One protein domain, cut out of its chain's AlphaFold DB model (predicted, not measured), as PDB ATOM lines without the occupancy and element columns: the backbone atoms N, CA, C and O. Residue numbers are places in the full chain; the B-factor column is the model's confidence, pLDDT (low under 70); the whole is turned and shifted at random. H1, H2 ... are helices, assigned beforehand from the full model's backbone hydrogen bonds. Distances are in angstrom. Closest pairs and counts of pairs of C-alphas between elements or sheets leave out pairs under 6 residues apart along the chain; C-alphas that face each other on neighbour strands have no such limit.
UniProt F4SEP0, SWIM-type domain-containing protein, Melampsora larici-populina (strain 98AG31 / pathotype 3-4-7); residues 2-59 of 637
ATOM      1  N   GLN A   2     280.581 231.237 278.432       42.19
ATOM      2  CA  GLN A   2     280.938 230.881 277.048       42.19
ATOM      3  C   GLN A   2     281.205 232.156 276.233       42.19
ATOM      4  O   GLN A   2     280.630 233.204 276.527       42.19
ATOM      5  N   GLY A   3     282.078 232.074 275.226       41.16
ATOM      6  CA  GLY A   3     282.449 233.215 274.387       41.16
ATOM      7  C   GLY A   3     281.271 233.725 273.555       41.16
ATOM      8  O   GLY A   3     280.960 233.165 272.506       41.16
ATOM      9  N   ILE A   4     280.621 234.794 274.020       44.31
ATOM     10  CA  ILE A   4     279.541 235.477 273.292       44.31
ATOM     11  C   ILE A   4     280.088 235.963 271.940       44.31
ATOM     12  O   ILE A   4     281.221 236.429 271.864       44.31
ATOM     13  N   HIS A   5     279.286 235.853 270.872       51.75
ATOM     14  CA  HIS A   5     279.674 236.095 269.474       51.75
ATOM     15  C   HIS A   5     280.074 237.557 269.135       51.75
ATOM     16  O   HIS A   5     279.445 238.203 268.291       51.75
ATOM     17  N   THR A   6     281.163 238.068 269.710       51.06
ATOM     18  CA  THR A   6     281.792 239.349 269.339       51.06
ATOM     19  C   THR A   6     282.149 239.389 267.853       51.06
ATOM     20  O   THR A   6     281.885 240.391 267.190       51.06
ATOM     21  N   ASN A   7     282.630 238.273 267.289       56.75
ATOM     22  CA  ASN A   7     282.895 238.171 265.854       56.75
ATOM     23  C   ASN A   7     281.634 238.409 265.003       56.75
ATOM     24  O   ASN A   7     281.710 239.099 263.998       56.75
ATOM     25  N   ASN A   8     280.455 237.924 265.415       69.19
ATOM     26  CA  ASN A   8     279.220 238.154 264.654       69.19
ATOM     27  C   ASN A   8     278.749 239.618 264.763       69.19
ATOM     28  O   ASN A   8     278.227 240.164 263.797       69.19
ATOM     29  N   TYR A   9     278.983 240.287 265.899       69.69
ATOM     30  CA  TYR A   9     278.726 241.726 266.021       69.69
ATOM     31  C   TYR A   9     279.638 242.529 265.083       69.69
ATOM     32  O   TYR A   9     279.136 243.260 264.225       69.69
ATOM     33  N   ASN A  10     280.954 242.310 265.164       76.19
ATOM     34  CA  ASN A  10     281.942 242.995 264.329       76.19
ATOM     35  C   ASN A  10     281.742 242.691 262.837       76.19
ATOM     36  O   ASN A  10     281.748 243.616 262.027       76.19
ATOM     37  N   GLU A  11     281.480 241.435 262.459       79.88
ATOM     38  CA  GLU A  11     281.104 241.084 261.088       79.88
ATOM     39  C   GLU A  11     279.802 241.757 260.653       79.88
ATOM     40  O   GLU A  11     279.734 242.235 259.526       79.88
ATOM     41  N   SER A  12     278.774 241.829 261.503       75.44
ATOM     42  CA  SER A  12     277.506 242.473 261.132       75.44
ATOM     43  C   SER A  12     277.686 243.968 260.856       75.44
ATOM     44  O   SER A  12     277.218 244.455 259.827       75.44
ATOM     45  N   HIS A  13     278.455 244.672 261.693       81.38
ATOM     46  CA  HIS A  13     278.808 246.074 261.471       81.38
ATOM     47  C   HIS A  13     279.681 246.238 260.221       81.38
ATOM     48  O   HIS A  13     279.359 247.041 259.349       81.38
ATOM     49  N   HIS A  14     280.722 245.423 260.057       84.19
ATOM     50  CA  HIS A  14     281.596 245.440 258.879       84.19
ATOM     51  C   HIS A  14     280.839 245.129 257.572       84.19
ATOM     52  O   HIS A  14     281.131 245.740 256.544       84.19
ATOM     53  N   ARG A  15     279.829 244.246 257.604       86.88
ATOM     54  CA  ARG A  15     278.917 243.966 256.478       86.88
ATOM     55  C   ARG A  15     277.998 245.153 256.179       86.88
ATOM     56  O   ARG A  15     277.838 245.471 255.007       86.88
ATOM     57  N   VAL A  16     277.438 245.821 257.195       86.69
ATOM     58  CA  VAL A  16     276.635 247.049 257.015       86.69
ATOM     59  C   VAL A  16     277.484 248.154 256.381       86.69
ATOM     60  O   VAL A  16     277.090 248.711 255.357       86.69
ATOM     61  N   LEU A  17     278.689 248.395 256.906       89.19
ATOM     62  CA  LEU A  17     279.654 249.351 256.353       89.19
ATOM     63  C   LEU A  17     279.986 249.038 254.882       89.19
ATOM     64  O   LEU A  17     279.843 249.904 254.021       89.19
ATOM     65  N   LYS A  18     280.324 247.779 254.567       89.75
ATOM     66  CA  LYS A  18     280.632 247.289 253.203       89.75
ATOM     67  C   LYS A  18     279.430 247.089 252.268       89.75
ATOM     68  O   LYS A  18     279.603 246.567 251.163       89.75
ATOM     69  N   PHE A  19     278.220 247.438 252.698       90.69
ATOM     70  CA  PHE A  19     277.016 247.331 251.871       90.69
ATOM     71  C   PHE A  19     276.325 248.678 251.656       90.69
ATOM     72  O   PHE A  19     275.855 248.934 250.554       90.69
ATOM     73  N   HIS A  20     276.283 249.529 252.683       91.25
ATOM     74  CA  HIS A  20     275.575 250.809 252.636       91.25
ATOM     75  C   HIS A  20     276.486 252.012 252.357       91.25
ATOM     76  O   HIS A  20     276.033 252.956 251.720       91.25
ATOM     77  N   PHE A  21     277.751 251.979 252.798       91.69
ATOM     78  CA  PHE A  21     278.616 253.169 252.822       91.69
ATOM     79  C   PHE A  21     279.900 253.018 251.997       91.69
ATOM     80  O   PHE A  21     280.365 253.978 251.391       91.69
ATOM     81  N   LEU A  22     280.476 251.814 251.934       92.44
ATOM     82  CA  LEU A  22     281.682 251.544 251.149       92.44
ATOM     83  C   LEU A  22     281.327 250.824 249.845       92.44
ATOM     84  O   LEU A  22     280.958 249.647 249.851       92.44
ATOM     85  N   SER A  23     281.490 251.519 248.718       87.06
ATOM     86  CA  SER A  23     281.360 250.934 247.380       87.06
ATOM     87  C   SER A  23     282.330 249.764 247.200       87.06
ATOM     88  O   SER A  23     283.548 249.932 247.233       87.06
ATOM     89  N   ARG A  24     281.783 248.562 246.966       84.00
ATOM     90  CA  ARG A  24     282.534 247.291 246.871       84.00
ATOM     91  C   ARG A  24     283.666 247.280 245.834       84.00
ATOM     92  O   ARG A  24     284.532 246.417 245.904       84.00
ATOM     93  N   THR A  25     283.623 248.186 244.862       83.62
ATOM     94  CA  THR A  25     284.554 248.297 243.731       83.62
ATOM     95  C   THR A  25     285.685 249.305 243.949       83.62
ATOM     96  O   THR A  25     286.606 249.345 243.139       83.62
ATOM     97  N   THR A  26     285.646 250.122 245.008       85.81
ATOM     98  CA  THR A  26     286.589 251.234 245.206       85.81
ATOM     99  C   THR A  26     287.432 251.054 246.464       85.81
ATOM    100  O   THR A  26     286.901 251.027 247.574       85.81
ATOM    101  N   VAL A  27     288.757 251.017 246.306       88.31
ATOM    102  CA  VAL A  27     289.694 251.133 247.430       88.31
ATOM    103  C   VAL A  27     289.735 252.597 247.874       88.31
ATOM    104  O   VAL A  27     290.369 253.433 247.233       88.31
ATOM    105  N   ALA A  28     289.027 252.920 248.954       88.19
ATOM    106  CA  ALA A  28     289.059 254.251 249.549       88.19
ATOM    107  C   ALA A  28     290.363 254.473 250.337       88.19
ATOM    108  O   ALA A  28     290.800 253.602 251.092       88.19
ATOM    109  N   ARG A  29     290.958 255.666 250.202       93.62
ATOM    110  CA  ARG A  29     292.015 256.143 251.111       93.62
ATOM    111  C   ARG A  29     291.464 256.309 252.529       93.62
ATOM    112  O   ARG A  29     290.281 256.598 252.697       93.62
ATOM    113  N   ILE A  30     292.339 256.216 253.532       93.25
ATOM    114  CA  ILE A  30     291.974 256.386 254.947       93.25
ATOM    115  C   ILE A  30     291.273 257.727 255.220       93.25
ATOM    116  O   ILE A  30     290.275 257.755 255.930       93.25
ATOM    117  N   ASP A  31     291.704 258.803 254.559       94.38
ATOM    118  CA  ASP A  31     291.097 260.139 254.659       94.38
ATOM    119  C   ASP A  31     289.629 260.134 254.186       94.38
ATOM    120  O   ASP A  31     288.749 260.716 254.816       94.38
ATOM    121  N   GLY A  32     289.355 259.417 253.090       92.81
ATOM    122  CA  GLY A  32     288.008 259.242 252.544       92.81
ATOM    123  C   GLY A  32     287.138 258.325 253.401       92.81
ATOM    124  O   GLY A  32     285.950 258.589 253.555       92.81
ATOM    125  N   LEU A  33     287.721 257.290 254.017       91.94
ATOM    126  CA  LEU A  33     287.017 256.465 255.004       91.94
ATOM    127  C   LEU A  33     286.594 257.304 256.215       91.94
ATOM    128  O   LEU A  33     285.434 257.239 256.608       91.94
ATOM    129  N   ILE A  34     287.497 258.123 256.768       93.25
ATOM    130  CA  ILE A  34     287.201 259.028 257.891       93.25
ATOM    131  C   ILE A  34     286.073 260.002 257.521       93.25
ATOM    132  O   ILE A  34     285.143 260.176 258.306       93.25
ATOM    133  N   HIS A  35     286.100 260.577 256.314       94.12
ATOM    134  CA  HIS A  35     285.035 261.463 255.834       94.12
ATOM    135  C   HIS A  35     283.663 260.762 255.779       94.12
ATOM    136  O   HIS A  35     282.697 261.292 256.320       94.12
ATOM    137  N   ILE A  36     283.592 259.544 255.223       93.31
ATOM    138  CA  ILE A  36     282.358 258.733 255.174       93.31
ATOM    139  C   ILE A  36     281.887 258.342 256.590       93.31
ATOM    140  O   ILE A  36     280.688 258.326 256.869       93.31
ATOM    141  N   PHE A  37     282.811 258.055 257.517       93.00
ATOM    142  CA  PHE A  37     282.463 257.763 258.913       93.00
ATOM    143  C   PHE A  37     281.812 258.955 259.626       93.00
ATOM    144  O   PHE A  37     280.837 258.752 260.349       93.00
ATOM    145  N   VAL A  38     282.317 260.174 259.416       93.31
ATOM    146  CA  VAL A  38     281.833 261.386 260.100       93.31
ATOM    147  C   VAL A  38     280.590 261.983 259.427       93.31
ATOM    148  O   VAL A  38     279.599 262.243 260.103       93.31
ATOM    149  N   GLU A  39     280.604 262.189 258.109       94.62
ATOM    150  CA  GLU A  39     279.522 262.914 257.419       94.62
ATOM    151  C   GLU A  39     278.312 262.028 257.082       94.62
ATOM    152  O   GLU A  39     277.177 262.487 257.206       94.62
ATOM    153  N   ASP A  40     278.525 260.767 256.684       93.06
ATOM    154  CA  ASP A  40     277.436 259.869 256.270       93.06
ATOM    155  C   ASP A  40     276.986 258.949 257.416       93.06
ATOM    156  O   ASP A  40     275.810 258.936 257.795       93.06
ATOM    157  N   ILE A  41     277.916 258.176 257.990       91.56
ATOM    158  CA  ILE A  41     277.590 257.111 258.955       91.56
ATOM    159  C   ILE A  41     277.148 257.692 260.300       91.56
ATOM    160  O   ILE A  41     276.130 257.255 260.843       91.56
ATOM    161  N   GLU A  42     277.870 258.676 260.846       91.69
ATOM    162  CA  GLU A  42     277.466 259.310 262.105       91.69
ATOM    163  C   GLU A  42     276.139 260.068 261.944       91.69
ATOM    164  O   GLU A  42     275.274 259.997 262.820       91.69
ATOM    165  N   ALA A  43     275.925 260.731 260.802       90.19
ATOM    166  CA  ALA A  43     274.675 261.424 260.510       90.19
ATOM    167  C   ALA A  43     273.486 260.457 260.372       90.19
ATOM    168  O   ALA A  43     272.427 260.729 260.951       90.19
ATOM    169  N   GLU A  44     273.633 259.318 259.678       90.69
ATOM    170  CA  GLU A  44     272.572 258.302 259.641       90.69
ATOM    171  C   GLU A  44     272.350 257.686 261.029       90.69
ATOM    172  O   GLU A  44     271.198 257.532 261.433       90.69
ATOM    173  N   TYR A  45     273.402 257.391 261.802       86.56
ATOM    174  CA  TYR A  45     273.249 256.808 263.140       86.56
ATOM    175  C   TYR A  45     272.550 257.768 264.117       86.56
ATOM    176  O   TYR A  45     271.589 257.371 264.783       86.56
ATOM    177  N   ARG A  46     272.950 259.048 264.149       86.88
ATOM    178  CA  ARG A  46     272.267 260.101 264.923       86.88
ATOM    179  C   ARG A  46     270.814 260.260 264.465       86.88
ATOM    180  O   ARG A  46     269.915 260.295 265.301       86.88
ATOM    181  N   SER A  47     270.558 260.292 263.155       88.31
ATOM    182  CA  SER A  47     269.201 260.370 262.590       88.31
ATOM    183  C   SER A  47     268.343 259.155 262.970       88.31
ATOM    184  O   SER A  47     267.189 259.302 263.382       88.31
ATOM    185  N   LEU A  48     268.909 257.947 262.922       84.12
ATOM    186  CA  LEU A  48     268.272 256.705 263.354       84.12
ATOM    187  C   LEU A  48     267.936 256.747 264.849       84.12
ATOM    188  O   LEU A  48     266.809 256.422 265.217       84.12
ATOM    189  N   GLN A  49     268.871 257.177 265.700       78.94
ATOM    190  CA  GLN A  49     268.663 257.318 267.142       78.94
ATOM    191  C   GLN A  49     267.584 258.362 267.462       78.94
ATOM    192  O   GLN A  49     266.691 258.076 268.260       78.94
ATOM    193  N   ILE A  50     267.606 259.528 266.810       79.88
ATOM    194  CA  ILE A  50     266.618 260.601 266.999       79.88
ATOM    195  C   ILE A  50     265.231 260.151 266.524       79.88
ATOM    196  O   ILE A  50     264.284 260.176 267.305       79.88
ATOM    197  N   THR A  51     265.098 259.662 265.285       80.75
ATOM    198  CA  THR A  51     263.803 259.190 264.748       80.75
ATOM    199  C   THR A  51     263.229 258.018 265.539       80.75
ATOM    200  O   THR A  51     262.014 257.892 265.659       80.75
ATOM    201  N   THR A  52     264.090 257.192 266.130       73.88
ATOM    202  CA  THR A  52     263.684 256.100 267.015       73.88
ATOM    203  C   THR A  52     263.242 256.607 268.391       73.88
ATOM    204  O   THR A  52     262.204 256.182 268.892       73.88
ATOM    205  N   THR A  53     263.979 257.548 268.988       68.88
ATOM    206  CA  THR A  53     263.666 258.128 270.311       68.88
ATOM    207  C   THR A  53     262.391 258.975 270.279       68.88
ATOM    208  O   THR A  53     261.609 258.954 271.225       68.88
ATOM    209  N   LEU A  54     262.137 259.670 269.166       72.50
ATOM    210  CA  LEU A  54     260.905 260.430 268.918       72.50
ATOM    211  C   LEU A  54     259.729 259.550 268.445       72.50
ATOM    212  O   LEU A  54     258.640 260.060 268.206       72.50
ATOM    213  N   GLY A  55     259.925 258.237 268.284       70.69
ATOM    214  CA  GLY A  55     258.876 257.292 267.886       70.69
ATOM    215  C   GLY A  55     258.511 257.276 266.394       70.69
ATOM    216  O   GLY A  55     257.780 256.380 265.977       70.69
ATOM    217  N   PHE A  56     259.053 258.184 265.570       76.44
ATOM    218  CA  PHE A  56     258.880 258.185 264.106       76.44
ATOM    219  C   PHE A  56     259.340 256.878 263.439       76.44
ATOM    220  O   PHE A  56     258.822 256.497 262.389       76.44
ATOM    221  N   ARG A  57     260.309 256.175 264.037       78.94
ATOM    222  CA  ARG A  57     260.783 254.862 263.588       78.94
ATOM    223  C   ARG A  57     260.678 253.855 264.728       78.94
ATOM    224  O   ARG A  57     261.196 254.076 265.816       78.94
ATOM    225  N   GLN A  58     260.038 252.711 264.481       76.94
ATOM    226  CA  GLN A  58     259.929 251.664 265.498       76.94
ATOM    227  C   GLN A  58     261.321 251.113 265.853       76.94
ATOM    228  O   GLN A  58     262.036 250.592 264.992       76.94
ATOM    229  N   GLN A  59     261.696 251.188 267.133       77.12
ATOM    230  CA  GLN A  59     262.987 250.685 267.599       77.12
ATOM    231  C   GLN A  59     263.097 249.177 267.382       77.12
ATOM    232  O   GLN A  59     262.369 248.405 268.016       77.12
TER     233      GLN A  59
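This is residues 2 to 59 of the 637 residues of the protein "SWIM-type domain-containing protein" of Melampsora larici-populina (strain 98AG31 / pathotype 3-4-7) (UniProt F4SEP0). Two helices make a loose T: H1 is the stem, and its last residue, Phe 21, meets H2, the longer crossbar, near the middle. Residues 22 to 29 loop from the stem to one end of the crossbar, while residues 2 to 13 stick out free. The printed part has 58 residues with two named helices, H1 then H2, and no named strand; it is all helix. It is loose, with a radius of gyration of the C-alphas of 14.2 A, and flat, spanning 37 by 37 by 16 A.

H1, residues 6 to 21, and H2, residues 30 to 53, only just touch, with 3 pairs of C-alphas within 8 A. The closest C-alphas are those of Phe 21 and Ile 36, 7.1 A apart. H1 touches with residue 21 alone, H2 with residues 36 to 41 alone. Their lines are about perpendicular, at 78 degrees. Every O i to N i+4 pair is within hydrogen-bond range in H1, and 17 of 20 in H2.

H1 begins at C-alpha 6 (281.792, 239.349, 269.339) and is 21.8 A long. H2 is 32.3 A long and ends at C-alpha 53 (263.666, 258.128, 270.311).

The C-alphas farthest apart, of Gln 2 and Asp 31, are 38.2 A apart. The printed part has no cut; the link is short. Residues 2 to 9 and residue 53 have pLDDT under 70.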